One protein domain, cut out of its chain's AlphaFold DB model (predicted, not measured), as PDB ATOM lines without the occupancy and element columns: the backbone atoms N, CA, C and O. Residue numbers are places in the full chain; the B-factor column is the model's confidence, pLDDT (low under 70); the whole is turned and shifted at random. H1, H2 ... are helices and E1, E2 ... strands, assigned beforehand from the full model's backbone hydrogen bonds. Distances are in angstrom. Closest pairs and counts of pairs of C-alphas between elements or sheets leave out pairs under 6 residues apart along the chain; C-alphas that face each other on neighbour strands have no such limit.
ATOM      1  N   THR A 131     116.181  86.251  11.266       97.00
ATOM      2  CA  THR A 131     117.621  86.035  11.480       97.00
ATOM      3  C   THR A 131     117.899  85.850  12.968       97.00
ATOM      4  O   THR A 131     117.498  86.681  13.774       97.00
ATOM      5  N   HIS A 132     118.655  84.820  13.350       96.94
ATOM      6  CA  HIS A 132     119.075  84.617  14.740       96.94
ATOM      7  C   HIS A 132     120.538  85.028  14.936       96.94
ATOM      8  O   HIS A 132     121.434  84.473  14.301       96.94
ATOM      9  N   LEU A 133     120.789  85.977  15.841       97.19
ATOM     10  CA  LEU A 133     122.126  86.382  16.282       97.19
ATOM     11  C   LEU A 133     122.345  85.890  17.714       97.19
ATOM     12  O   LEU A 133     121.629  86.300  18.629       97.19
ATOM     13  N   VAL A 134     123.319  85.002  17.904       95.81
ATOM     14  CA  VAL A 134     123.560  84.323  19.184       95.81
ATOM     15  C   VAL A 134     124.821  84.864  19.845       95.81
ATOM     16  O   VAL A 134     125.889  84.903  19.240       95.81
ATOM     17  N   GLU A 135     124.693  85.240  21.113       95.56
ATOM     18  CA  GLU A 135     125.768  85.694  21.992       95.56
ATOM     19  C   GLU A 135     125.698  84.934  23.326       95.56
ATOM     20  O   GLU A 135     124.685  84.288  23.621       95.56
ATOM     21  N   PRO A 136     126.748  84.970  24.166       95.38
ATOM     22  CA  PRO A 136     126.684  84.362  25.489       95.38
ATOM     23  C   PRO A 136     125.442  84.824  26.267       95.38
ATOM     24  O   PRO A 136     125.297  85.999  26.590       95.38
ATOM     25  N   GLY A 137     124.532  83.883  26.545       96.56
ATOM     26  CA  GLY A 137     123.319  84.116  27.335       96.56
ATOM     27  C   GLY A 137     122.276  85.012  26.665       96.56
ATOM     28  O   GLY A 137     121.351  85.458  27.344       96.56
ATOM     29  N   THR A 138     122.402  85.313  25.369       97.94
ATOM     30  CA  THR A 138     121.464  86.175  24.636       97.94
ATOM     31  C   THR A 138     121.254  85.690  23.203       97.94
ATOM     32  O   THR A 138     122.202  85.329  22.513       97.94
ATOM     33  N   VAL A 139     120.009  85.720  22.739       97.94
ATOM     34  CA  VAL A 139     119.628  85.479  21.346       97.94
ATOM     35  C   VAL A 139     118.788  86.657  20.875       97.94
ATOM     36  O   VAL A 139     117.763  86.974  21.470       97.94
ATOM     37  N   LEU A 140     119.207  87.313  19.798       98.38
ATOM     38  CA  LEU A 140     118.377  88.278  19.085       98.38
ATOM     39  C   LEU A 140     117.761  87.560  17.880       98.38
ATOM     40  O   LEU A 140     118.482  87.218  16.942       98.38
ATOM     41  N   ARG A 141     116.443  87.330  17.909       97.31
ATOM     42  CA  ARG A 141     115.659  86.869  16.753       97.31
ATOM     43  C   ARG A 141     115.113  88.101  16.039       97.31
ATOM     44  O   ARG A 141     114.204  88.785  16.504       97.31
ATOM     45  N   PHE A 142     115.759  88.457  14.943       97.81
ATOM     46  CA  PHE A 142     115.409  89.613  14.142       97.81
ATOM     47  C   PHE A 142     114.273  89.244  13.191       97.81
ATOM     48  O   PHE A 142     114.501  88.524  12.218       97.81
ATOM     49  N   GLU A 143     113.071  89.752  13.462       96.75
ATOM     50  CA  GLU A 143     111.928  89.594  12.557       96.75
ATOM     51  C   GLU A 143     112.076  90.506  11.346       96.75
ATOM     52  O   GLU A 143     111.986  91.736  11.460       96.75
ATOM     53  N   HIS A 144     112.269  89.903  10.177       95.88
ATOM     54  CA  HIS A 144     112.253  90.645   8.928       95.88
ATOM     55  C   HIS A 144     110.815  91.002   8.549       95.88
ATOM     56  O   HIS A 144     109.870  90.240   8.759       95.88
ATOM     57  N   ALA A 145     110.644  92.163   7.924       91.56
ATOM     58  CA  ALA A 145     109.357  92.594   7.400       91.56
ATOM     59  C   ALA A 145     109.440  92.779   5.889       91.56
ATOM     60  O   ALA A 145     109.858  93.824   5.392       91.56
ATOM     61  N   ASP A 146     109.000  91.760   5.157       92.56
ATOM     62  CA  ASP A 146     108.730  91.876   3.729       92.56
ATOM     63  C   ASP A 146     107.229  92.109   3.533       92.56
ATOM     64  O   ASP A 146     106.407  91.254   3.862       92.56
ATOM     65  N   ARG A 147     106.859  93.256   2.954       93.62
ATOM     66  CA  ARG A 147     105.461  93.562   2.606       93.62
ATOM     67  C   ARG A 147     104.849  92.506   1.695       93.62
ATOM     68  O   ARG A 147     103.648  92.278   1.774       93.62
ATOM     69  N   ALA A 148     105.662  91.857   0.860       92.75
ATOM     70  CA  ALA A 148     105.213  90.776  -0.004       92.75
ATOM     71  C   ALA A 148     104.860  89.498   0.776       92.75
ATOM     72  O   ALA A 148     104.262  88.603   0.198       92.75
ATOM     73  N   ARG A 149     105.207  89.402   2.067       93.69
ATOM     74  CA  ARG A 149     104.885  88.278   2.962       93.69
ATOM     75  C   ARG A 149     103.857  88.633   4.039       93.69
ATOM     76  O   ARG A 149     103.623  87.827   4.934       93.69
ATOM     77  N   ARG A 150     103.252  89.825   3.978       94.25
ATOM     78  CA  ARG A 150     102.284  90.291   4.982       94.25
ATOM     79  C   ARG A 150     101.108  89.316   5.123       94.25
ATOM     80  O   ARG A 150     100.551  88.875   4.120       94.25
ATOM     81  N   ALA A 151     100.710  89.009   6.355       94.06
ATOM     82  CA  ALA A 151      99.598  88.106   6.649       94.06
ATOM     83  C   ALA A 151      98.948  88.415   8.012       94.06
ATOM     84  O   ALA A 151      99.340  89.348   8.721       94.06
ATOM     85  N   GLY A 152      97.918  87.643   8.374       93.62
ATOM     86  CA  GLY A 152      97.209  87.772   9.649       93.62
ATOM     87  C   GLY A 152      96.656  89.181   9.882       93.62
ATOM     88  O   GLY A 152      96.052  89.781   8.995       93.62
ATOM     89  N   ALA A 153      96.898  89.735  11.074       94.94
ATOM     90  CA  ALA A 153      96.450  91.082  11.445       94.94
ATOM     91  C   ALA A 153      97.041  92.200  10.564       94.94
ATOM     92  O   ALA A 153      96.500  93.303  10.542       94.94
ATOM     93  N   TYR A 154      98.122  91.912   9.838       95.50
ATOM     94  CA  TYR A 154      98.781  92.846   8.936       95.50
ATOM     95  C   TYR A 154      98.514  92.523   7.465       95.50
ATOM     96  O   TYR A 154      99.166  93.118   6.617       95.50
ATOM     97  N   ALA A 155      97.590  91.619   7.121       94.06
ATOM     98  CA  ALA A 155      97.293  91.270   5.726       94.06
ATOM     99  C   ALA A 155      96.738  92.458   4.914       94.06
ATOM    100  O   ALA A 155      97.056  92.611   3.736       94.06
ATOM    101  N   GLU A 156      95.974  93.338   5.562       92.81
ATOM    102  CA  GLU A 156      95.292  94.478   4.940       92.81
ATOM    103  C   GLU A 156      95.604  95.798   5.662       92.81
ATOM    104  O   GLU A 156      96.167  95.811   6.756       92.81
ATOM    105  N   GLY A 157      95.266  96.924   5.027       93.94
ATOM    106  CA  GLY A 157      95.495  98.267   5.568       93.94
ATOM    107  C   GLY A 157      96.950  98.734   5.500       93.94
ATOM    108  O   GLY A 157      97.785  98.151   4.792       93.94
ATOM    109  N   ASP A 158      97.237  99.806   6.239       94.50
ATOM    110  CA  ASP A 158      98.568 100.402   6.313       94.50
ATOM    111  C   ASP A 158      99.563  99.430   6.948       94.50
ATOM    112  O   ASP A 158      99.312  98.823   7.990       94.50
ATOM    113  N   PHE A 159     100.714  99.279   6.301       96.19
ATOM    114  CA  PHE A 159     101.794  98.476   6.851       96.19
ATOM    115  C   PHE A 159     102.500  99.268   7.967       96.19
ATOM    116  O   PHE A 159     102.713 100.471   7.805       96.19
ATOM    117  N   PRO A 160     102.878  98.641   9.095       97.06
ATOM    118  CA  PRO A 160     103.423  99.350  10.252       97.06
ATOM    119  C   PRO A 160     104.918  99.681  10.077       97.06
ATOM    120  O   PRO A 160     105.736  99.308  10.915       97.06
ATOM    121  N   ASP A 161     105.308 100.356   8.988       96.69
ATOM    122  CA  ASP A 161     106.725 100.590   8.650       96.69
ATOM    123  C   ASP A 161     107.484 101.316   9.754       96.69
ATOM    124  O   ASP A 161     108.600 100.933  10.104       96.69
ATOM    125  N   ARG A 162     106.869 102.358  10.328       97.88
ATOM    126  CA  ARG A 162     107.494 103.143  11.393       97.88
ATOM    127  C   ARG A 162     107.719 102.287  12.632       97.88
ATOM    128  O   ARG A 162     108.819 102.269  13.173       97.88
ATOM    129  N   GLN A 163     106.694 101.569  13.083       98.56
ATOM    130  CA  GLN A 163     106.797 100.710  14.259       98.56
ATOM    131  C   GLN A 163     107.770  99.559  14.013       98.56
ATOM    132  O   GLN A 163     108.483  99.155  14.926       98.56
ATOM    133  N   ARG A 164     107.854  99.070  12.773       97.75
ATOM    134  CA  ARG A 164     108.812  98.045  12.387       97.75
ATOM    135  C   ARG A 164     110.250  98.549  12.449       97.75
ATOM    136  O   ARG A 164     111.092  97.890  13.056       97.75
ATOM    137  N   ALA A 165     110.522  99.723  11.882       98.19
ATOM    138  CA  ALA A 165     111.828 100.372  11.976       98.19
ATOM    139  C   ALA A 165     112.203 100.667  13.439       98.19
ATOM    140  O   ALA A 165     113.316 100.360  13.864       98.19
ATOM    141  N   ALA A 166     111.251 101.165  14.233       98.75
ATOM    142  CA  ALA A 166     111.422 101.389  15.665       98.75
ATOM    143  C   ALA A 166     111.765 100.097  16.424       98.75
ATOM    144  O   ALA A 166     112.727 100.082  17.187       98.75
ATOM    145  N   ALA A 167     111.036  99.003  16.190       98.69
ATOM    146  CA  ALA A 167     111.304  97.711  16.817       98.69
ATOM    147  C   ALA A 167     112.685  97.152  16.431       98.69
ATOM    148  O   ALA A 167     113.378  96.606  17.284       98.69
ATOM    149  N   ASN A 168     113.122  97.332  15.178       98.50
ATOM    150  CA  ASN A 168     114.462  96.930  14.734       98.50
ATOM    151  C   ASN A 168     115.554  97.689  15.496       98.50
ATOM    152  O   ASN A 168     116.514  97.095  15.972       98.50
ATOM    153  N   VAL A 169     115.402  99.005  15.636       98.81
ATOM    154  CA  VAL A 169     116.349  99.831  16.390       98.81
ATOM    155  C   VAL A 169     116.335  99.475  17.877       98.81
ATOM    156  O   VAL A 169     117.397  99.358  18.484       98.81
ATOM    157  N   LEU A 170     115.154  99.276  18.465       98.81
ATOM    158  CA  LEU A 170     114.997  98.964  19.883       98.81
ATOM    159  C   LEU A 170     115.639  97.627  20.273       98.81
ATOM    160  O   LEU A 170     116.345  97.588  21.279       98.81
ATOM    161  N   THR A 171     115.469  96.562  19.481       98.56
ATOM    162  CA  THR A 171     116.083  95.254  19.784       98.56
ATOM    163  C   THR A 171     117.611  95.321  19.733       98.56
ATOM    164  O   THR A 171     118.284  94.793  20.620       98.56
ATOM    165  N   PHE A 172     118.188  96.045  18.769       98.75
ATOM    166  CA  PHE A 172     119.637  96.277  18.735       98.75
ATOM    167  C   PHE A 172     120.122  97.222  19.841       98.75
ATOM    168  O   PHE A 172     121.213  97.018  20.371       98.75
ATOM    169  N   ALA A 173     119.317  98.199  20.258       98.81
ATOM    170  CA  ALA A 173     119.642  99.047  21.401       98.81
ATOM    171  C   ALA A 173     119.624  98.282  22.733       98.81
ATOM    172  O   ALA A 173     120.504  98.482  23.567       98.81
ATOM    173  N   GLN A 174     118.682  97.354  22.921       98.69
ATOM    174  CA  GLN A 174     118.685  96.443  24.068       98.69
ATOM    175  C   GLN A 174     119.901  95.515  24.044       98.69
ATOM    176  O   GLN A 174     120.536  95.327  25.080       98.69
ATOM    177  N   ARG A 175     120.268  94.979  22.869       98.50
ATOM    178  CA  ARG A 175     121.501  94.191  22.696       98.50
ATOM    179  C   ARG A 175     122.741  94.988  23.095       98.50
ATOM    180  O   ARG A 175     123.602  94.449  23.786       98.50
ATOM    181  N   GLU A 176     122.819  96.262  22.722       98.56
ATOM    182  CA  GLU A 176     123.933  97.126  23.124       98.56
ATOM    183  C   GLU A 176     123.969  97.344  24.641       98.56
ATOM    184  O   GLU A 176     125.023  97.185  25.249       98.56
ATOM    185  N   VAL A 177     122.823  97.592  25.289       98.50
ATOM    186  CA  VAL A 177     122.755  97.657  26.762       98.50
ATOM    187  C   VAL A 177     123.221  96.347  27.401       98.50
ATOM    188  O   VAL A 177     124.010  96.373  28.344       98.50
ATOM    189  N   ILE A 178     122.769  95.197  26.889       98.06
ATOM    190  CA  ILE A 178     123.149  93.868  27.391       98.06
ATOM    191  C   ILE A 178     124.664  93.664  27.328       98.06
ATOM    192  O   ILE A 178     125.245  93.168  28.299       98.06
ATOM    193  N   ARG A 179     125.300  94.067  26.223       97.00
ATOM    194  CA  ARG A 179     126.759  94.040  26.055       97.00
ATOM    195  C   ARG A 179     127.446  94.992  27.027       97.00
ATOM    196  O   ARG A 179     128.317  94.559  27.779       97.00
ATOM    197  N   ALA A 180     127.008  96.249  27.062       96.50
ATOM    198  CA  ALA A 180     127.585  97.313  27.876       96.50
ATOM    199  C   ALA A 180     127.625  96.961  29.370       96.50
ATOM    200  O   ALA A 180     128.619  97.235  30.041       96.50
ATOM    201  N   ILE A 181     126.574  96.329  29.901       95.94
ATOM    202  CA  ILE A 181     126.487  95.980  31.331       95.94
ATOM    203  C   ILE A 181     126.870  94.521  31.633       95.94
ATOM    204  O   ILE A 181     126.734  94.075  32.774       95.94
ATOM    205  N   GLY A 182     127.318  93.758  30.627       95.94
ATOM    206  CA  GLY A 182     127.712  92.352  30.772       95.94
ATOM    207  C   GLY A 182     126.568  91.411  31.175       95.94
ATOM    208  O   GLY A 182     126.812  90.371  31.792       95.94
ATOM    209  N   LEU A 183     125.317  91.764  30.860       96.81
ATOM    210  CA  LEU A 183     124.136  91.026  31.312       96.81
ATOM    211  C   LEU A 183     124.054  89.623  30.692       96.81
ATOM    212  O   LEU A 183     123.748  88.664  31.399       96.81
ATOM    213  N   GLY A 184     124.366  89.490  29.400       96.69
ATOM    214  CA  GLY A 184     124.356  88.200  28.702       96.69
ATOM    215  C   GLY A 184     125.382  87.229  29.289       96.69
ATOM    216  O   GLY A 184     125.041  86.110  29.671       96.69
ATOM    217  N   SER A 185     126.621  87.694  29.487       96.75
ATOM    218  CA  SER A 185     127.684  86.914  30.133       96.75
ATOM    219  C   SER A 185     127.301  86.453  31.540       96.75
ATOM    220  O   SER A 185     127.565  85.307  31.897       96.75
ATOM    221  N   TYR A 186     126.641  87.313  32.325       95.75
ATOM    222  CA  TYR A 186     126.106  86.940  33.635       95.75
ATOM    223  C   TYR A 186     125.060  85.820  33.526       95.75
ATOM    224  O   TYR A 186     125.188  84.797  34.196       95.75
ATOM    225  N   VAL A 187     124.067  85.969  32.643       96.12
ATOM    226  CA  VAL A 187     123.028  84.949  32.418       96.12
ATOM    227  C   VAL A 187     123.636  83.608  31.995       96.12
ATOM    228  O   VAL A 187     123.229  82.562  32.506       96.12
ATOM    229  N   ALA A 188     124.633  83.636  31.107       96.31
ATOM    230  CA  ALA A 188     125.343  82.447  30.645       96.31
ATOM    231  C   ALA A 188     126.130  81.760  31.770       96.31
ATOM    232  O   ALA A 188     126.022  80.546  31.945       96.31
ATOM    233  N   ALA A 189     126.905  82.531  32.539       96.25
ATOM    234  CA  ALA A 189     127.738  82.013  33.620       96.25
ATOM    235  C   ALA A 189     126.898  81.372  34.733       96.25
ATOM    236  O   ALA A 189     127.228  80.288  35.215       96.25
ATOM    237  N   GLU A 190     125.775  82.001  35.087       94.88
ATOM    238  CA  GLU A 190     124.851  81.500  36.109       94.88
ATOM    239  C   GLU A 190     123.931  80.379  35.602       94.88
ATOM    240  O   GLU A 190     123.245  79.742  36.400       94.88
ATOM    241  N   LYS A 191     123.900  80.123  34.284       94.62
ATOM    242  CA  LYS A 191     123.046  79.109  33.639       94.62
ATOM    243  C   LYS A 191     121.557  79.266  33.977       94.62
ATOM    244  O   LYS A 191     120.831  78.284  34.121       94.62
ATOM    245  N   ILE A 192     121.094  80.511  34.088       94.19
ATOM    246  CA  ILE A 192     119.714  80.845  34.490       94.19
ATOM    247  C   ILE A 192     118.738  80.963  33.313       94.19
ATOM    248  O   ILE A 192     117.565  81.270  33.518       94.19
ATOM    249  N   GLY A 193     119.203  80.703  32.089       94.81
ATOM    250  CA  GLY A 193     118.380  80.723  30.887       94.81
ATOM    251  C   GLY A 193     119.058  81.437  29.729       94.81
ATOM    252  O   GLY A 193     120.275  81.369  29.555       94.81
ATOM    253  N   THR A 194     118.258  82.110  28.911       97.12
ATOM    254  CA  THR A 194     118.721  82.903  27.767       97.12
ATOM    255  C   THR A 194     117.853  84.141  27.633       97.12
ATOM    256  O   THR A 194     116.631  84.048  27.721       97.12
ATOM    257  N   ILE A 195     118.469  85.307  27.456       98.06
ATOM    258  CA  ILE A 195     117.733  86.528  27.130       98.06
ATOM    259  C   ILE A 195     117.372  86.478  25.648       98.06
ATOM    260  O   ILE A 195     118.263  86.418  24.811       98.06
ATOM    261  N   GLU A 196     116.091  86.519  25.319       98.12
ATOM    262  CA  GLU A 196     115.619  86.613  23.942       98.12
ATOM    263  C   GLU A 196     115.150  88.041  23.664       98.12
ATOM    264  O   GLU A 196     114.415  88.629  24.459       98.12
ATOM    265  N   LEU A 197     115.619  88.604  22.550       98.56
ATOM    266  CA  LEU A 197     115.205  89.900  22.013       98.56
ATOM    267  C   LEU A 197     114.526  89.657  20.678       98.56
ATOM    268  O   LEU A 197     115.121  89.008  19.813       98.56
ATOM    269  N   MET A 198     113.315  90.175  20.495       97.81
ATOM    270  CA  MET A 198     112.558  89.909  19.273       97.81
ATOM    271  C   MET A 198     111.757  91.119  18.815       97.81
ATOM    272  O   MET A 198     111.298  91.933  19.615       97.81
ATOM    273  N   GLY A 199     111.589  91.239  17.503       96.88
ATOM    274  CA  GLY A 199     110.567  92.109  16.927       96.88
ATOM    275  C   GLY A 199     109.173  91.493  17.046       96.88
ATOM    276  O   GLY A 199     108.997  90.516  17.762       96.88
ATOM    277  N   PHE A 200     108.223  92.050  16.295       96.81
ATOM    278  CA  PHE A 200     106.922  91.431  16.047       96.81
ATOM    279  C   PHE A 200     106.817  90.825  14.635       96.81
ATOM    280  O   PHE A 200     107.303  91.413  13.662       96.81
ATOM    281  N   ASP A 201     106.154  89.686  14.493       94.62
ATOM    282  CA  ASP A 201     105.907  89.052  13.198       94.62
ATOM    283  C   ASP A 201     104.889  89.844  12.354       94.62
ATOM    284  O   ASP A 201     103.840  90.280  12.834       94.62
ATOM    285  N   THR A 202     105.149  89.980  11.049       95.19
ATOM    286  CA  THR A 202     104.178  90.559  10.085       95.19
ATOM    287  C   THR A 202     103.627  89.540   9.084       95.19
ATOM    288  O   THR A 202     102.699  89.847   8.335       95.19
ATOM    289  N   ASN A 203     104.166  88.321   9.097       93.44
ATOM    290  CA  ASN A 203     103.852  87.203   8.204       93.44
ATOM    291  C   ASN A 203     103.021  86.088   8.869       93.44
ATOM    292  O   ASN A 203     102.780  85.068   8.232       93.44
ATOM    293  N   PHE A 204     102.558  86.282  10.112       93.56
ATOM    294  CA  PHE A 204     101.635  85.379  10.824       93.56
ATOM    295  C   PHE A 204     102.063  83.889  10.842       93.56
ATOM    296  O   PHE A 204     101.255  83.010  10.525       93.56
ATOM    297  N   PRO A 205     103.324  83.572  11.194       90.62
ATOM    298  CA  PRO A 205     103.811  82.199  11.165       90.62
ATOM    299  C   PRO A 205     103.075  81.350  12.211       90.62
ATOM    300  O   PRO A 205     102.894  81.767  13.349       90.62
ATOM    301  N   HIS A 206     102.612  80.159  11.824       90.12
ATOM    302  CA  HIS A 206     101.931  79.176  12.694       90.12
ATOM    303  C   HIS A 206     100.675  79.690  13.395       90.12
ATOM    304  O   HIS A 206     100.260  79.148  14.418       90.12
ATOM    305  N   GLY A 207     100.073  80.755  12.872       88.19
ATOM    306  CA  GLY A 207      98.926  81.395  13.508       88.19
ATOM    307  C   GLY A 207      99.305  82.293  14.689       88.19
ATOM    308  O   GLY A 207      98.422  82.718  15.440       88.19
ATOM    309  N   HIS A 208     100.596  82.593  14.863       89.62
ATOM    310  CA  HIS A 208     101.092  83.491  15.894       89.62
ATOM    311  C   HIS A 208     100.610  84.920  15.624       89.62
ATOM    312  O   HIS A 208     101.042  85.596  14.687       89.62
ATOM    313  N   ARG A 209      99.653  85.383  16.438       91.19
ATOM    314  CA  ARG A 209      99.094  86.732  16.327       91.19
ATOM    315  C   ARG A 209      99.961  87.731  17.085       91.19
ATOM    316  O   ARG A 209      99.687  88.044  18.239       91.19
ATOM    317  N   ASP A 210     100.921  88.299  16.375       92.75
ATOM    318  CA  ASP A 210     101.891  89.244  16.924       92.75
ATOM    319  C   ASP A 210     101.476  90.718  16.704       92.75
ATOM    320  O   ASP A 210     102.122  91.525  16.025       92.75
ATOM    321  N   ALA A 211     100.276  91.058  17.183       93.62
ATOM    322  CA  ALA A 211      99.660  92.369  16.981       93.62
ATOM    323  C   ALA A 211      98.944  92.864  18.243       93.62
ATOM    324  O   ALA A 211      98.339  92.047  18.943       93.62
ATOM    325  N   PRO A 212      98.886  94.189  18.493       96.81
ATOM    326  CA  PRO A 212      99.432  95.306  17.690       96.81
ATOM    327  C   PRO A 212     100.973  95.419  17.750       96.81
ATOM    328  O   PRO A 212     101.569  94.668  18.508       96.81
ATOM    329  N   PRO A 213     101.637  96.323  16.995       98.25
ATOM    330  CA  PRO A 213     103.102  96.404  16.943       98.25
ATOM    331  C   PRO A 213     103.785  96.552  18.311       98.25
ATOM    332  O   PRO A 213     103.435  97.431  19.105       98.25
ATOM    333  N   HIS A 214     104.791  95.718  18.563       98.38
ATOM    334  CA  HIS A 214     105.584  95.725  19.791       98.38
ATOM    335  C   HIS A 214     106.958  95.076  19.582       98.38
ATOM    336  O   HIS A 214     107.275  94.588  18.505       98.38
ATOM    337  N   MET A 215     107.802  95.091  20.605       98.12
ATOM    338  CA  MET A 215     109.005  94.258  20.659       98.12
ATOM    339  C   MET A 215     109.000  93.411  21.930       98.12
ATOM    340  O   MET A 215     108.277  93.717  22.882       98.12
ATOM    341  N   HIS A 216     109.853  92.399  21.957       97.88
ATOM    342  CA  HIS A 216     109.990  91.457  23.052       97.88
ATOM    343  C   HIS A 216     111.365  91.564  23.701       97.88
ATOM    344  O   HIS A 216     112.384  91.653  23.013       97.88
ATOM    345  N   MET A 217     111.394  91.477  25.029       97.81
ATOM    346  CA  MET A 217     112.586  91.068  25.768       97.81
ATOM    347  C   MET A 217     112.167  90.134  26.894       97.81
ATOM    348  O   MET A 217     111.316  90.490  27.712       97.81
ATOM    349  N   HIS A 218     112.777  88.957  26.973       95.62
ATOM    350  CA  HIS A 218     112.457  87.993  28.025       95.62
ATOM    351  C   HIS A 218     113.639  87.142  28.427       95.62
ATOM    352  O   HIS A 218     114.527  86.875  27.632       95.62
ATOM    353  N   LEU A 219     113.658  86.709  29.688       96.06
ATOM    354  CA  LEU A 219     114.573  85.664  30.135       96.06
ATOM    355  C   LEU A 219     113.871  84.321  29.957       96.06
ATOM    356  O   LEU A 219     113.093  83.915  30.821       96.06
ATOM    357  N   ARG A 220     114.142  83.633  28.849       94.12
ATOM    358  CA  ARG A 220     113.656  82.275  28.623       94.12
ATOM    359  C   ARG A 220     114.289  81.339  29.639       94.12
ATOM    360  O   ARG A 220     115.497  81.094  29.608       94.12
ATOM    361  N   TRP A 221     113.467  80.818  30.544       93.38
ATOM    362  CA  TRP A 221     113.919  79.849  31.535       93.38
ATOM    363  C   TRP A 221     114.254  78.513  30.859       93.38
ATOM    364  O   TRP A 221     113.613  78.160  29.864       93.38
ATOM    365  N   PRO A 222     115.185  77.714  31.417       88.56
ATOM    366  CA  PRO A 222     115.543  76.410  30.852       88.56
ATOM    367  C   PRO A 222     114.352  75.457  30.662       88.56
ATOM    368  O   PRO A 222     114.344  74.651  29.738       88.56
ATOM    369  N   THR A 223     113.332  75.556  31.519       86.81
ATOM    370  CA  THR A 223     112.115  74.730  31.465       86.81
ATOM    371  C   THR A 223     110.971  75.358  30.672       86.81
ATOM    372  O   THR A 223     109.911  74.742  30.573       86.81
ATOM    373  N   TYR A 224     111.151  76.571  30.136       84.31
ATOM    374  CA  TYR A 224     110.137  77.418  29.493       84.31
ATOM    375  C   TYR A 224     108.977  77.878  30.402       84.31
ATOM    376  O   TYR A 224     108.623  79.058  30.390       84.31
ATOM    377  N   ALA A 225     108.421  76.989  31.228       87.81
ATOM    378  CA  ALA A 225     107.377  77.283  32.207       87.81
ATOM    379  C   ALA A 225     107.813  78.395  33.173       87.81
ATOM    380  O   ALA A 225     108.855  78.265  33.810       87.81
ATOM    381  N   GLY A 226     107.014  79.456  33.307       85.56
ATOM    382  CA  GLY A 226     107.319  80.596  34.178       85.56
ATOM    383  C   GLY A 226     108.135  81.717  33.522       85.56
ATOM    384  O   GLY A 226     108.335  82.758  34.150       85.56
ATOM    385  N   THR A 227     108.551  81.552  32.259       91.44
ATOM    386  CA  THR A 227     109.204  82.619  31.480       91.44
ATOM    387  C   THR A 227     108.317  83.864  31.449       91.44
ATOM    388  O   THR A 227     107.159  83.792  31.032       91.44
ATOM    389  N   GLN A 228     108.870  84.996  31.889       93.06
ATOM    390  CA  GLN A 228     108.218  86.307  31.864       93.06
ATOM    391  C   GLN A 228     108.554  87.006  30.554       93.06
ATOM    392  O   GLN A 228     109.721  87.313  30.309       93.06
ATOM    393  N   ILE A 229     107.537  87.246  29.730       94.75
ATOM    394  CA  ILE A 229     107.686  87.860  28.413       94.75
ATOM    395  C   ILE A 229     107.169  89.282  28.441       94.75
ATOM    396  O   ILE A 229     105.962  89.481  28.545       94.75
ATOM    397  N   ALA A 230     108.079  90.253  28.361       96.88
ATOM    398  CA  ALA A 230     107.739  91.664  28.255       96.88
ATOM    399  C   ALA A 230     107.474  92.035  26.790       96.88
ATOM    400  O   ALA A 230     108.356  91.872  25.946       96.88
ATOM    401  N   HIS A 231     106.276  92.553  26.521       97.88
ATOM    402  CA  HIS A 231     105.811  93.032  25.222       97.88
ATOM    403  C   HIS A 231     105.729  94.563  25.272       97.88
ATOM    404  O   HIS A 231     104.795  95.132  25.845       97.88
ATOM    405  N   TYR A 232     106.713  95.252  24.694       98.50
ATOM    406  CA  TYR A 232     106.781  96.715  24.690       98.50
ATOM    407  C   TYR A 232     106.062  97.260  23.460       98.50
ATOM    408  O   TYR A 232     106.606  97.240  22.355       98.50
ATOM    409  N   TYR A 233     104.839  97.748  23.650       98.69
ATOM    410  CA  TYR A 233     104.006  98.251  22.563       98.69
ATOM    411  C   TYR A 233     104.501  99.592  22.035       98.69
ATOM    412  O   TYR A 233     104.847 100.494  22.806       98.69
ATOM    413  N   ILE A 234     104.498  99.710  20.707       98.75
ATOM    414  CA  ILE A 234     105.035 100.853  19.970       98.75
ATOM    415  C   ILE A 234     103.877 101.632  19.346       98.75
ATOM    416  O   ILE A 234     103.072 101.087  18.588       98.75
ATOM    417  N   ASP A 235     103.802 102.926  19.646       98.44
ATOM    418  CA  ASP A 235     102.764 103.809  19.124       98.44
ATOM    419  C   ASP A 235     103.032 104.249  17.667       98.44
ATOM    420  O   ASP A 235     104.072 103.977  17.064       98.44
ATOM    421  N   ALA A 236     102.088 104.990  17.079       97.81
ATOM    422  CA  ALA A 236     102.207 105.518  15.716       97.81
ATOM    423  C   ALA A 236     103.335 106.554  15.522       97.81
ATOM    424  O   ALA A 236     103.626 106.958  14.392       97.81
ATOM    425  N   ARG A 237     103.974 107.016  16.600       98.19
ATOM    426  CA  ARG A 237     105.144 107.902  16.567       98.19
ATOM    427  C   ARG A 237     106.452 107.122  16.684       98.19
ATOM    428  O   ARG A 237     107.499 107.750  16.628       98.19
ATOM    429  N   GLY A 238     106.409 105.795  16.817       98.44
ATOM    430  CA  GLY A 238     107.601 104.974  17.018       98.44
ATOM    431  C   GLY A 238     108.151 105.060  18.444       98.44
ATOM    432  O   GLY A 238     109.346 104.850  18.634       98.44
ATOM    433  N   LEU A 239     107.318 105.411  19.431       98.81
ATOM    434  CA  LEU A 239     107.673 105.502  20.852       98.81
ATOM    435  C   LEU A 239     107.005 104.387  21.660       98.81
ATOM    436  O   LEU A 239     105.968 103.860  21.261       98.81
ATOM    437  N   LEU A 240     107.570 104.056  22.824       98.81
ATOM    438  CA  LEU A 240     106.980 103.062  23.718       98.81
ATOM    439  C   LEU A 240     105.776 103.646  24.469       98.81
ATOM    440  O   LEU A 240     105.846 104.729  25.062       98.81
ATOM    441  N   GLU A 241     104.664 102.916  24.460       98.00
ATOM    442  CA  GLU A 241     103.419 103.326  25.119       98.00
ATOM    443  C   GLU A 241     103.230 102.629  26.468       98.00
ATOM    444  O   GLU A 241     102.978 103.282  27.481       98.00
ATOM    445  N   ARG A 242     103.352 101.301  26.467       98.06
ATOM    446  CA  ARG A 242     103.147 100.430  27.623       98.06
ATOM    447  C   ARG A 242     103.921  99.133  27.438       98.06
ATOM    448  O   ARG A 242     104.274  98.771  26.316       98.06
ATOM    449  N   ASN A 243     104.124  98.421  28.532       97.94
ATOM    450  CA  ASN A 243     104.655  97.073  28.533       97.94
ATOM    451  C   ASN A 243     103.594  96.110  29.071       97.94
ATOM    452  O   ASN A 243     102.965  96.393  30.085       97.94
ATOM    453  N   GLU A 244     103.403  94.971  28.427       97.19
ATOM    454  CA  GLU A 244     102.579  93.886  28.952       97.19
ATOM    455  C   GLU A 244     103.454  92.671  29.212       97.19
ATOM    456  O   GLU A 244     104.099  92.155  28.304       97.19
ATOM    457  N   VAL A 245     103.487  92.207  30.459       96.31
ATOM    458  CA  VAL A 245     104.271  91.031  30.829       96.31
ATOM    459  C   VAL A 245     103.356  89.836  30.983       96.31
ATOM    460  O   VAL A 245     102.549  89.815  31.910       96.31
ATOM    461  N   GLY A 246     103.501  88.849  30.103       92.81
ATOM    462  CA  GLY A 246     102.845  87.547  30.221       92.81
ATOM    463  C   GLY A 246     103.757  86.513  30.877       92.81
ATOM    464  O   GLY A 246     104.974  86.557  30.697       92.81
ATOM    465  N   VAL A 247     103.183  85.559  31.614       90.88
ATOM    466  CA  VAL A 247     103.927  84.425  32.188       90.88
ATOM    467  C   VAL A 247     103.557  83.128  31.473       90.88
ATOM    468  O   VAL A 247     102.401  82.696  31.480       90.88
ATOM    469  N   GLN A 248     104.550  82.485  30.862       87.94
ATOM    470  CA  GLN A 248     104.349  81.258  30.093       87.94
ATOM    471  C   GLN A 248     103.899  80.085  30.968       87.94
ATOM    472  O   GLN A 248     104.454  79.830  32.037       87.94
ATOM    473  N   MET A 249     102.916  79.331  30.467       79.00
ATOM    474  CA  MET A 249     102.358  78.111  31.077       79.00
ATOM    475  C   MET A 249     101.787  78.273  32.500       79.00
ATOM    476  O   MET A 249     101.579  77.282  33.198       79.00
ATOM    477  N   VAL A 250     101.471  79.505  32.916       72.25
ATOM    478  CA  VAL A 250     100.790  79.806  34.184       72.25
ATOM    479  C   VAL A 250      99.524  80.620  33.900       72.25
ATOM    480  O   VAL A 250      99.504  81.845  33.975       72.25
ATOM    481  N   GLY A 251      98.451  79.918  33.523       59.78
ATOM    482  CA  GLY A 251      97.073  80.427  33.564       59.78
ATOM    483  C   GLY A 251      96.767  81.737  32.820       59.78
ATOM    484  O   GLY A 251      95.849  82.435  33.239       59.78
ATOM    485  N   HIS A 252      97.508  82.085  31.759       59.22
ATOM    486  CA  HIS A 252      97.351  83.338  30.996       59.22
ATOM    487  C   HIS A 252      97.381  84.614  31.853       59.22
ATOM    488  O   HIS A 252      96.711  85.597  31.540       59.22
ATOM    489  N   GLN A 253      98.151  84.624  32.940       76.00
ATOM    490  CA  GLN A 253      98.318  85.848  33.714       76.00
ATOM    491  C   GLN A 253      99.254  86.798  32.962       76.00
ATOM    492  O   GLN A 253     100.442  86.508  32.795       76.00
ATOM    493  N   SER A 254      98.706  87.926  32.510       89.19
ATOM    494  CA  SER A 254      99.485  89.082  32.080       89.19
ATOM    495  C   SER A 254      99.240  90.278  32.997       89.19
ATOM    496  O   SER A 254      98.196  90.398  33.646       89.19
ATOM    497  N   ARG A 255     100.228  91.168  33.079       94.81
ATOM    498  CA  ARG A 255     100.090  92.467  33.737       94.81
ATOM    499  C   ARG A 255     100.599  93.568  32.826       94.81
ATOM    500  O   ARG A 255     101.694  93.475  32.277       94.81
ATOM    501  N   ILE A 256      99.811  94.633  32.725       97.19
ATOM    502  CA  ILE A 256     100.187  95.856  32.024       97.19
ATOM    503  C   ILE A 256     100.941  96.776  32.990       97.19
ATOM    504  O   ILE A 256     100.541  96.946  34.142       97.19
ATOM    505  N   TYR A 257     102.025  97.354  32.488       98.00
ATOM    506  CA  TYR A 257     102.867  98.360  33.113       98.00
ATOM    507  C   TYR A 257     102.872  99.587  32.200       98.00
ATOM    508  O   TYR A 257     103.302  99.525  31.044       98.00
ATOM    509  N   GLY A 258     102.343 100.695  32.700       97.94
ATOM    510  CA  GLY A 258     102.364 101.980  32.026       97.94
ATOM    511  C   GLY A 258     103.723 102.672  32.121       97.94
ATOM    512  O   GLY A 258     104.713 102.149  32.634       97.94
ATOM    513  N   LYS A 259     103.762 103.909  31.631       98.19
ATOM    514  CA  LYS A 259     104.944 104.765  31.739       98.19
ATOM    515  C   LYS A 259     105.248 105.095  33.202       98.19
ATOM    516  O   LYS A 259     104.353 105.447  33.962       98.19
ATOM    517  N   GLY A 260     106.519 105.008  33.577       97.94
ATOM    518  CA  GLY A 260     107.020 105.180  34.939       97.94
ATOM    519  C   GLY A 260     106.915 103.925  35.807       97.94
ATOM    520  O   GLY A 260     107.533 103.887  36.869       97.94
ATOM    521  N   GLU A 261     106.192 102.889  35.371       98.12
ATOM    522  CA  GLU A 261     106.086 101.635  36.113       98.12
ATOM    523  C   GLU A 261     107.205 100.669  35.722       98.12
ATOM    524  O   GLU A 261     107.407 100.346  34.549       98.12
ATOM    525  N   SER A 262     107.938 100.196  36.727       96.81
ATOM    526  CA  SER A 262     109.026  99.243  36.530       96.81
ATOM    527  C   SER A 262     108.527  97.807  36.604       96.81
ATOM    528  O   SER A 262     107.719  97.453  37.467       96.81
ATOM    529  N   PHE A 263     109.102  96.960  35.758       96.50
ATOM    530  CA  PHE A 263     109.052  95.514  35.914       96.50
ATOM    531  C   PHE A 263     110.457  94.967  36.156       96.50
ATOM    532  O   PHE A 263     111.431  95.450  35.578       96.50
ATOM    533  N   THR A 264     110.543  93.950  37.010       96.94
ATOM    534  CA  THR A 264     111.781  93.233  37.306       96.94
ATOM    535  C   THR A 264     111.632  91.802  36.828       96.94
ATOM    536  O   THR A 264     110.842  91.048  37.395       96.94
ATOM    537  N   THR A 265     112.429  91.420  35.837       96.62
ATOM    538  CA  THR A 265     112.520  90.026  35.411       96.62
ATOM    539  C   THR A 265     113.289  89.229  36.452       96.62
ATOM    540  O   THR A 265     114.389  89.623  36.860       96.62
ATOM    541  N   VAL A 266     112.728  88.092  36.861       95.50
ATOM    542  CA  VAL A 266     113.362  87.163  37.804       95.50
ATOM    543  C   VAL A 266     113.753  85.843  37.141       95.50
ATOM    544  O   VAL A 266     113.158  85.423  36.144       95.50
ATOM    545  N   ASP A 267     114.761  85.181  37.701       93.81
ATOM    546  CA  ASP A 267     115.134  83.821  37.318       93.81
ATOM    547  C   ASP A 267     114.201  82.764  37.935       93.81
ATOM    548  O   ASP A 267     113.282  83.075  38.698       93.81
ATOM    549  N   LEU A 268     114.467  81.492  37.624       90.88
ATOM    550  CA  LEU A 268     113.685  80.351  38.107       90.88
ATOM    551  C   LEU A 268     113.700  80.170  39.638       90.88
ATOM    552  O   LEU A 268     112.883  79.426  40.176       90.88
ATOM    553  N   PHE A 269     114.611  80.845  40.346       91.06
ATOM    554  CA  PHE A 269     114.700  80.860  41.806       91.06
ATOM    555  C   PHE A 269     114.069  82.122  42.420       91.06
ATOM    556  O   PHE A 269     114.160  82.330  43.629       91.06
ATOM    557  N   GLY A 270     113.448  82.980  41.604       92.31
ATOM    558  CA  GLY A 270     112.852  84.242  42.035       92.31
ATOM    559  C   GLY A 270     113.867  85.360  42.288       92.31
ATOM    560  O   GLY A 270     113.504  86.392  42.853       92.31
ATOM    561  N   ARG A 271     115.135  85.191  41.889       94.88
ATOM    562  CA  ARG A 271     116.165  86.223  42.059       94.88
ATOM    563  C   ARG A 271     116.037  87.268  40.947       94.88
ATOM    564  O   ARG A 271     115.852  86.891  39.789       94.88
ATOM    565  N   PRO A 272     116.156  88.569  41.253       95.94
ATOM    566  CA  PRO A 272     116.032  89.616  40.250       95.94
ATOM    567  C   PRO A 272     117.248  89.633  39.316       95.94
ATOM    568  O   PRO A 272     118.391  89.597  39.771       95.94
ATOM    569  N   VAL A 273     116.998  89.710  38.009       96.62
ATOM    570  CA  VAL A 273     118.035  89.660  36.966       96.62
ATOM    571  C   VAL A 273     118.218  91.040  36.340       96.62
ATOM    572  O   VAL A 273     119.292  91.638  36.438       96.62
ATOM    573  N   TYR A 274     117.156  91.587  35.754       97.62
ATOM    574  CA  TYR A 274     117.156  92.922  35.161       97.62
ATOM    575  C   TYR A 274     115.835  93.645  35.412       97.62
ATOM    576  O   TYR A 274     114.807  93.023  35.677       97.62
ATOM    577  N   VAL A 275     115.889  94.970  35.351       97.56
ATOM    578  CA  VAL A 275     114.761  95.875  35.567       97.56
ATOM    579  C   VAL A 275     114.613  96.750  34.339       97.56
ATOM    580  O   VAL A 275     115.614  97.210  33.782       97.56
ATOM    581  N   HIS A 276     113.372  97.003  33.947       97.00
ATOM    582  CA  HIS A 276     113.071  97.944  32.885       97.00
ATOM    583  C   HIS A 276     111.845  98.797  33.187       97.00
ATOM    584  O   HIS A 276     110.884  98.347  33.820       97.00
ATOM    585  N   THR A 277     111.880 100.024  32.678       98.38
ATOM    586  CA  THR A 277     110.824 101.023  32.852       98.38
ATOM    587  C   THR A 277     110.666 101.801  31.555       98.38
ATOM    588  O   THR A 277     111.649 102.275  30.984       98.38
ATOM    589  N   ILE A 278     109.430 101.982  31.093       98.75
ATOM    590  CA  ILE A 278     109.155 102.938  30.015       98.75
ATOM    591  C   ILE A 278     109.080 104.331  30.641       98.75
ATOM    592  O   ILE A 278     108.322 104.528  31.584       98.75
ATOM    593  N   THR A 279     109.838 105.308  30.153       98.69
ATOM    594  CA  THR A 279     109.813 106.675  30.708       98.69
ATOM    595  C   THR A 279     108.534 107.430  30.297       98.69
ATOM    596  O   THR A 279     107.853 107.011  29.354       98.69
ATOM    597  N   PRO A 280     108.182 108.565  30.935       98.31
ATOM    598  CA  PRO A 280     107.062 109.414  30.496       98.31
ATOM    599  C   PRO A 280     107.126 109.810  29.008       98.31
ATOM    600  O   PRO A 280     106.108 109.852  28.307       98.31
ATOM    601  N   GLU A 281     108.332 110.009  28.484       98.44
ATOM    602  CA  GLU A 281     108.606 110.349  27.087       98.44
ATOM    603  C   GLU A 281     108.381 109.167  26.128       98.44
ATOM    604  O   GLU A 281     108.249 109.374  24.924       98.44
ATOM    605  N   GLY A 282     108.263 107.937  26.637       98.50
ATOM    606  CA  GLY A 282     108.185 106.714  25.830       98.50
ATOM    607  C   GLY A 282     109.553 106.143  25.454       98.50
ATOM    608  O   GLY A 282     109.677 105.470  24.431       98.50
ATOM    609  N   TRP A 283     110.582 106.442  26.250       98.69
ATOM    610  CA  TRP A 283     111.922 105.854  26.150       98.69
ATOM    611  C   TRP A 283     112.010 104.604  27.030       98.69
ATOM    612  O   TRP A 283     111.065 104.300  27.756       98.69
ATOM    613  N   LEU A 284     113.131 103.886  27.001       98.81
ATOM    614  CA  LEU A 284     113.323 102.682  27.810       98.81
ATOM    615  C   LEU A 284     114.524 102.846  28.736       98.81
ATOM    616  O   LEU A 284     115.629 103.102  28.270       98.81
ATOM    617  N   THR A 285     114.334 102.646  30.036       98.50
ATOM    618  CA  THR A 285     115.450 102.336  30.931       98.50
ATOM    619  C   THR A 285     115.584 100.828  31.059       98.50
ATOM    620  O   THR A 285     114.586 100.111  31.148       98.50
ATOM    621  N   LEU A 286     116.820 100.341  31.047       98.31
ATOM    622  CA  LEU A 286     117.136  98.923  31.176       98.31
ATOM    623  C   LEU A 286     118.447  98.776  31.941       98.31
ATOM    624  O   LEU A 286     119.440  99.428  31.625       98.31
ATOM    625  N   GLY A 287     118.470  97.909  32.945       96.06
ATOM    626  CA  GLY A 287     119.681  97.665  33.719       96.06
ATOM    627  C   GLY A 287     119.619  96.388  34.534       96.06
ATOM    628  O   GLY A 287     118.552  95.813  34.751       96.06
ATOM    629  N   ARG A 288     120.781  95.953  35.020       93.81
ATOM    630  CA  ARG A 288     120.864  94.871  36.000       93.81
ATOM    631  C   ARG A 288     120.165  95.304  37.288       93.81
ATOM    632  O   ARG A 288     120.287  96.453  37.710       93.81
ATOM    633  N   ALA A 289     119.457  94.381  37.932       87.69
ATOM    634  CA  ALA A 289     118.796  94.679  39.194       87.69
ATOM    635  C   ALA A 289     119.798  95.183  40.252       87.69
ATOM    636  O   ALA A 289     120.841  94.571  40.475       87.69
ATOM    637  N   GLY A 290     119.480  96.315  40.887       82.12
ATOM    638  CA  GLY A 290     120.331  96.953  41.899       82.12
ATOM    639  C   GLY A 290     121.491  97.794  41.350       82.12
ATOM    640  O   GLY A 290     122.253  98.344  42.140       82.12
ATOM    641  N   VAL A 291     121.626  97.926  40.027       88.62
ATOM    642  CA  VAL A 291     122.635  98.769  39.368       88.62
ATOM    643  C   VAL A 291     121.940  99.943  38.676       88.62
ATOM    644  O   VAL A 291     120.782  99.835  38.274       88.62
ATOM    645  N   ALA A 292     122.634 101.077  38.543       91.94
ATOM    646  CA  ALA A 292     122.127 102.210  37.774       91.94
ATOM    647  C   ALA A 292     121.820 101.770  36.323       91.94
ATOM    648  O   ALA A 292     122.688 101.167  35.684       91.94
ATOM    649  N   PRO A 293     120.600 102.015  35.808       97.25
ATOM    650  CA  PRO A 293     120.201 101.531  34.494       97.25
ATOM    651  C   PRO A 293     120.808 102.381  33.378       97.25
ATOM    652  O   PRO A 293     121.128 103.553  33.575       97.25
ATOM    653  N   CYS A 294     120.895 101.797  32.189       98.69
ATOM    654  CA  CYS A 294     121.101 102.551  30.965       98.69
ATOM    655  C   CYS A 294     119.782 103.175  30.497       98.69
ATOM    656  O   CYS A 294     118.701 102.635  30.756       98.69
ATOM    657  N   LEU A 295     119.876 104.280  29.763       98.81
ATOM    658  CA  LEU A 295     118.760 104.915  29.074       98.81
ATOM    659  C   LEU A 295     118.878 104.692  27.564       98.81
ATOM    660  O   LEU A 295     119.887 105.033  26.957       98.81
ATOM    661  N   ILE A 296     117.816 104.181  26.952       98.88
ATOM    662  CA  ILE A 296     117.648 104.042  25.507       98.88
ATOM    663  C   ILE A 296     116.609 105.073  25.062       98.88
ATOM    664  O   ILE A 296     115.429 104.947  25.392       98.88
ATOM    665  N   ARG A 297     117.030 106.082  24.297       98.81
ATOM    666  CA  ARG A 297     116.161 107.154  23.773       98.81
ATOM    667  C   ARG A 297     116.280 107.267  22.250       98.81
ATOM    668  O   ARG A 297     117.333 106.918  21.718       98.81
ATOM    669  N   PRO A 298     115.260 107.752  21.527       98.69
ATOM    670  CA  PRO A 298     115.363 107.954  20.088       98.69
ATOM    671  C   PRO A 298     116.374 109.060  19.759       98.69
ATOM    672  O   PRO A 298     116.623 109.958  20.573       98.69
ATOM    673  N   GLN A 299     116.934 109.018  18.550       97.62
ATOM    674  CA  GLN A 299     117.766 110.111  18.041       97.62
ATOM    675  C   GLN A 299     116.931 111.376  17.825       97.62
ATOM    676  O   GLN A 299     117.279 112.439  18.340       97.62
ATOM    677  N   THR A 300     115.803 111.252  17.120       95.62
ATOM    678  CA  THR A 300     114.872 112.356  16.857       95.62
ATOM    679  C   THR A 300     113.435 111.855  16.720       95.62
ATOM    680  O   THR A 300     113.139 111.040  15.853       95.62
ATOM    681  N   GLY A 301     112.503 112.388  17.511       95.44
ATOM    682  CA  GLY A 301     111.091 112.000  17.416       95.44
ATOM    683  C   GLY A 301     110.838 110.584  17.946       95.44
ATOM    684  O   GLY A 301     110.549 110.446  19.130       95.44
ATOM    685  N   GLY A 302     110.947 109.568  17.083       98.12
ATOM    686  CA  GLY A 302     110.705 108.148  17.376       98.12
ATOM    687  C   GLY A 302     111.921 107.252  17.123       98.12
ATOM    688  O   GLY A 302     112.927 107.687  16.555       98.12
ATOM    689  N   PHE A 303     111.850 105.991  17.559       98.81
ATOM    690  CA  PHE A 303     112.954 105.030  17.415       98.81
ATOM    691  C   PHE A 303     113.212 104.601  15.965       98.81
ATOM    692  O   PHE A 303     114.281 104.077  15.673       98.81
ATOM    693  N   ASP A 304     112.292 104.873  15.038       98.44
ATOM    694  CA  ASP A 304     112.508 104.710  13.597       98.44
ATOM    695  C   ASP A 304     113.658 105.577  13.061       98.44
ATOM    696  O   ASP A 304     114.269 105.234  12.052       98.44
ATOM    697  N   SER A 305     113.998 106.665  13.761       98.31
ATOM    698  CA  SER A 305     115.150 107.517  13.439       98.31
ATOM    699  C   SER A 305     116.503 106.964  13.905       98.31
ATOM    700  O   SER A 305     117.534 107.531  13.559       98.31
ATOM    701  N   GLY A 306     116.519 105.887  14.695       98.69
ATOM    702  CA  GLY A 306     117.694 105.427  15.435       98.69
ATOM    703  C   GLY A 306     117.571 105.673  16.941       98.69
ATOM    704  O   GLY A 306     116.625 106.300  17.424       98.69
ATOM    705  N   ALA A 307     118.545 105.171  17.698       98.88
ATOM    706  CA  ALA A 307     118.598 105.285  19.153       98.88
ATOM    707  C   ALA A 307     119.927 105.869  19.641       98.88
ATOM    708  O   ALA A 307     120.937 105.856  18.938       98.88
ATOM    709  N   ILE A 308     119.912 106.374  20.870       98.88
ATOM    710  CA  ILE A 308     121.087 106.669  21.678       98.88
ATOM    711  C   ILE A 308     120.951 105.872  22.972       98.88
ATOM    712  O   ILE A 308     119.946 105.996  23.675       98.88
ATOM    713  N   VAL A 309     121.965 105.060  23.258       98.81
ATOM    714  CA  VAL A 309     122.117 104.289  24.489       98.81
ATOM    715  C   VAL A 309     123.111 105.013  25.384       98.81
ATOM    716  O   VAL A 309     124.251 105.236  24.991       98.81
ATOM    717  N   ASP A 310     122.675 105.392  26.578       98.50
ATOM    718  CA  ASP A 310     123.486 106.072  27.583       98.50
ATOM    719  C   ASP A 310     123.582 105.189  28.830       98.50
ATOM    720  O   ASP A 310     122.592 104.985  29.535       98.50
ATOM    721  N   CYS A 311     124.758 104.608  29.057       98.06
ATOM    722  CA  CYS A 311     125.031 103.726  30.184       98.06
ATOM    723  C   CYS A 311     125.971 104.419  31.184       98.06
ATOM    724  O   CYS A 311     126.981 104.995  30.771       98.06
ATOM    725  N   PRO A 312     125.720 104.315  32.504       96.38
ATOM    726  CA  PRO A 312     126.585 104.914  33.515       96.38
ATOM    727  C   PRO A 312     128.055 104.501  33.361       96.38
ATOM    728  O   PRO A 312     128.387 103.317  33.359       96.38
ATOM    729  N   GLY A 313     128.944 105.493  33.264       94.75
ATOM    730  CA  GLY A 313     130.389 105.275  33.145       94.75
ATOM    731  C   GLY A 313     130.879 104.900  31.742       94.75
ATOM    732  O   GLY A 313     132.048 104.549  31.602       94.75
ATOM    733  N   GLN A 314     130.029 104.983  30.715       96.19
ATOM    734  CA  GLN A 314     130.381 104.691  29.323       96.19
ATOM    735  C   GLN A 314     130.027 105.875  28.410       96.19
ATOM    736  O   GLN A 314     129.118 106.642  28.726       96.19
ATOM    737  N   PRO A 315     130.740 106.070  27.285       97.06
ATOM    738  CA  PRO A 315     130.321 107.042  26.283       97.06
ATOM    739  C   PRO A 315     128.981 106.616  25.655       97.06
ATOM    740  O   PRO A 315     128.773 105.420  25.440       97.06
ATOM    741  N   PRO A 316     128.087 107.562  25.306       97.94
ATOM    742  CA  PRO A 316     126.844 107.221  24.625       97.94
ATOM    743  C   PRO A 316     127.082 106.505  23.288       97.94
ATOM    744  O   PRO A 316     127.977 106.871  22.520       97.94
ATOM    745  N   ALA A 317     126.240 105.521  22.985       98.50
ATOM    746  CA  ALA A 317     126.268 104.769  21.737       98.50
ATOM    747  C   ALA A 317     125.072 105.134  20.852       98.50
ATOM    748  O   ALA A 317     123.917 104.924  21.222       98.50
ATOM    749  N   ALA A 318     125.340 105.692  19.674       98.69
ATOM    750  CA  ALA A 318     124.334 105.984  18.663       98.69
ATOM    751  C   ALA A 318     124.123 104.761  17.764       98.69
ATOM    752  O   ALA A 318     125.071 104.276  17.151       98.69
ATOM    753  N   ILE A 319     122.880 104.293  17.661       98.69
ATOM    754  CA  ILE A 319     122.514 103.065  16.954       98.69
ATOM    755  C   ILE A 319     121.577 103.382  15.794       98.69
ATOM    756  O   ILE A 319     120.590 104.102  15.955       98.69
ATOM    757  N   SER A 320     121.857 102.795  14.634       98.62
ATOM    758  CA  SER A 320     120.939 102.761  13.494       98.62
ATOM    759  C   SER A 320     120.920 101.371  12.868       98.62
ATOM    760  O   SER A 320     121.932 100.666  12.862       98.62
ATOM    761  N   VAL A 321     119.762 100.977  12.345       98.56
ATOM    762  CA  VAL A 321     119.533  99.649  11.770       98.56
ATOM    763  C   VAL A 321     118.864  99.814  10.415       98.56
ATOM    764  O   VAL A 321     117.889 100.548  10.286       98.56
ATOM    765  N   ALA A 322     119.389  99.129   9.406       97.69
ATOM    766  CA  ALA A 322     118.817  99.069   8.071       97.69
ATOM    767  C   ALA A 322     118.687  97.607   7.647       97.69
ATOM    768  O   ALA A 322     119.682  96.883   7.626       97.69
ATOM    769  N   ASP A 323     117.471  97.200   7.299       96.44
ATOM    770  CA  ASP A 323     117.173  95.873   6.771       96.44
ATOM    771  C   ASP A 323     116.820  95.981   5.287       96.44
ATOM    772  O   ASP A 323     115.939  96.749   4.897       96.44
ATOM    773  N   ASP A 324     117.551  95.247   4.461       94.75
ATOM    774  CA  ASP A 324     117.367  95.162   3.020       94.75
ATOM    775  C   ASP A 324     116.837  93.757   2.699       94.75
ATOM    776  O   ASP A 324     117.599  92.787   2.806       94.75
ATOM    777  N   PRO A 325     115.565  93.626   2.260       89.50
ATOM    778  CA  PRO A 325     114.899  92.337   2.063       89.50
ATOM    779  C   PRO A 325     115.543  91.472   0.970       89.50
ATOM    780  O   PRO A 325     115.127  90.334   0.764       89.50
ATOM    781  N   SER A 326     116.562  91.980   0.268       91.75
ATOM    782  CA  SER A 326     117.432  91.184  -0.601       91.75
ATOM    783  C   SER A 326     118.450  90.307   0.148       91.75
ATOM    784  O   SER A 326     119.215  89.596  -0.505       91.75
ATOM    785  N   GLY A 327     118.460  90.315   1.487       96.25
ATOM    786  CA  GLY A 327     119.304  89.428   2.297       96.25
ATOM    787  C   GLY A 327     120.456  90.135   3.006       96.25
ATOM    788  O   GLY A 327     121.537  89.553   3.157       96.25
ATOM    789  N   ARG A 328     120.283  91.405   3.398       97.50
ATOM    790  CA  ARG A 328     121.324  92.164   4.103       97.50
ATOM    791  C   ARG A 328     120.760  93.027   5.228       97.50
ATOM    792  O   ARG A 328     120.056  93.996   4.986       97.50
ATOM    793  N   LEU A 329     121.220  92.763   6.443       98.25
ATOM    794  CA  LEU A 329     120.973  93.573   7.633       98.25
ATOM    795  C   LEU A 329     122.249  94.340   7.995       98.25
ATOM    796  O   LEU A 329     123.333  93.763   8.066       98.25
ATOM    797  N   THR A 330     122.146  95.649   8.200       98.38
ATOM    798  CA  THR A 330     123.267  96.512   8.597       98.38
ATOM    799  C   THR A 330     122.936  97.239   9.886       98.38
ATOM    800  O   THR A 330     121.932  97.944   9.965       98.38
ATOM    801  N   VAL A 331     123.819  97.113  10.870       98.50
ATOM    802  CA  VAL A 331     123.719  97.778  12.167       98.50
ATOM    803  C   VAL A 331     124.932  98.675  12.315       98.50
ATOM    804  O   VAL A 331     126.062  98.239  12.097       98.50
ATOM    805  N   ARG A 332     124.705  99.943  12.650       98.75
ATOM    806  CA  ARG A 332     125.782 100.876  12.978       98.75
ATOM    807  C   ARG A 332     125.664 101.275  14.431       98.75
ATOM    808  O   ARG A 332     124.601 101.759  14.814       98.75
ATOM    809  N   THR A 333     126.753 101.126  15.171       98.44
ATOM    810  CA  THR A 333     126.906 101.591  16.550       98.44
ATOM    811  C   THR A 333     128.105 102.529  16.581       98.44
ATOM    812  O   THR A 333     129.242 102.074  16.501       98.44
ATOM    813  N   ASN A 334     127.863 103.839  16.650       97.44
ATOM    814  CA  ASN A 334     128.892 104.865  16.454       97.44
ATOM    815  C   ASN A 334     129.677 104.644  15.138       97.44
ATOM    816  O   ASN A 334     129.111 104.743  14.050       97.44
ATOM    817  N   ASP A 335     130.972 104.356  15.241       96.50
ATOM    818  CA  ASP A 335     131.913 104.079  14.156       96.50
ATOM    819  C   ASP A 335     131.989 102.590  13.764       96.50
ATOM    820  O   ASP A 335     132.602 102.244  12.753       96.50
ATOM    821  N   ILE A 336     131.329 101.703  14.514       97.94
ATOM    822  CA  ILE A 336     131.276 100.263  14.247       97.94
ATOM    823  C   ILE A 336     130.138  99.958  13.273       97.94
ATOM    824  O   ILE A 336     129.005 100.409  13.451       97.94
ATOM    825  N   VAL A 337     130.423  99.135  12.260       98.25
ATOM    826  CA  VAL A 337     129.431  98.647  11.294       98.25
ATOM    827  C   VAL A 337     129.418  97.120  11.294       98.25
ATOM    828  O   VAL A 337     130.361  96.485  10.825       98.25
ATOM    829  N   GLU A 338     128.325  96.525  11.773       97.69
ATOM    830  CA  GLU A 338     128.043  95.093  11.643       97.69
ATOM    831  C   GLU A 338     127.175  94.874  10.388       97.69
ATOM    832  O   GLU A 338     126.153  95.536  10.197       97.69
ATOM    833  N   THR A 339     127.580  93.964   9.496       97.19
ATOM    834  CA  THR A 339     126.792  93.577   8.310       97.19
ATOM    835  C   THR A 339     126.524  92.081   8.323       97.19
ATOM    836  O   THR A 339     127.446  91.268   8.225       97.19
ATOM    837  N   PHE A 340     125.248  91.723   8.381       97.56
ATOM    838  CA  PHE A 340     124.774  90.349   8.366       97.56
ATOM    839  C   PHE A 340     124.144  90.046   7.012       97.56
ATOM    840  O   PHE A 340     123.301  90.796   6.521       97.56
ATOM    841  N   ARG A 341     124.572  88.949   6.392       97.94
ATOM    842  CA  ARG A 341     123.923  88.384   5.212       97.94
ATOM    843  C   ARG A 341     123.003  87.273   5.667       97.94
ATOM    844  O   ARG A 341     123.402  86.469   6.507       97.94
ATOM    845  N   TYR A 342     121.816  87.219   5.090       97.50
ATOM    846  CA  TYR A 342     120.827  86.194   5.381       97.50
ATOM    847  C   TYR A 342     120.148  85.735   4.088       97.50
ATOM    848  O   TYR A 342     120.205  86.414   3.060       97.50
TER     849      TYR A 342
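What this domain is: This is residues 131 to 342 of the 367 residues of an uncharacterized protein of Sphingomonas sp. 28-62-20 (UniProt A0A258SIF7). Two strongly twisted sheets make a sandwich, only partly face to face, with the long helix H1 held between them: the sheet E8 to E15 curls round H1, and the sheet E1 to E7 covers it from the other side. H2 is a short helix beside E3. The 212 printed residues hold two named helices and fifteen named strands, in the order E1 E2 H1 H2 E3 to E15, of mixed class. The larger sheet runs E8 to E15 in chain order, antiparallel; the other runs E1 to E7, mixed. The whole is compact and rounded, with a radius of gyration of the C-alphas of 16.2 A and spans of 44 by 44 by 34 A.

Where its parts are: The larger sheet has E8, residues 262 to 266, E9, 272 to 278, E10, 284 to 288, E11, 294 to 300, E12, 302 to 310, E13, 317 to 324, 22.8 A long, E14, 328 to 333, and E15, 336 to 341, ending at C-alpha 341 (123.923, 88.384, 5.212). H1, residues 161 to 180, is 28.6 A long; H2 is residues 183 to 190. The other sheet has E1, residues 131 to 135, beginning at C-alpha 131 (117.621, 86.035, 11.480), E2, 138 to 143, E3, 194 to 198, E4, 214 to 220, E5, 228 to 234, E6, 240 to 247, 20.7 A long, and E7, 254 to 257.

How they stand to each other: E8 to E15 form a meander, each strand the antiparallel neighbour of the one before; N 320 of E13 and O 332 of E14 are 2.9 A apart, within hydrogen-bond range. E12 bends by 113 degrees at residue 305. H1 is on this sheet, and the closest C-alphas of H1 and E12 are those of Ala 166 and Asp 304, 4.1 A. H1 is also on the other sheet, over E3 and E4 at a height over the sheet of 7.4 A. E3 to E7 form a second meander. E2 and E3 are parallel, with N 139 and O 195 2.8 A apart, and E2, H1, H2, E3 form a strand-helix-strand unit with a left-handed crossover. Between the sheets, the closest C-alphas of E6 and E9 are those of Leu 240 and Ile 278, 6.7 A. H2 stands at the level of the sheet E1 to E7 and only grazes the larger one. In H1 and H2 every O i to N i+4 pair is within hydrogen-bond range.

The domain as a whole: The farthest C-alphas, of Gly 251 and Asp 335, are 46.4 A apart. The printed part has no cut. The links E2 to H1 and E3 to E4 are long. Mean pLDDT of the printed part is 95.4; residues 251 to 252 are under 70.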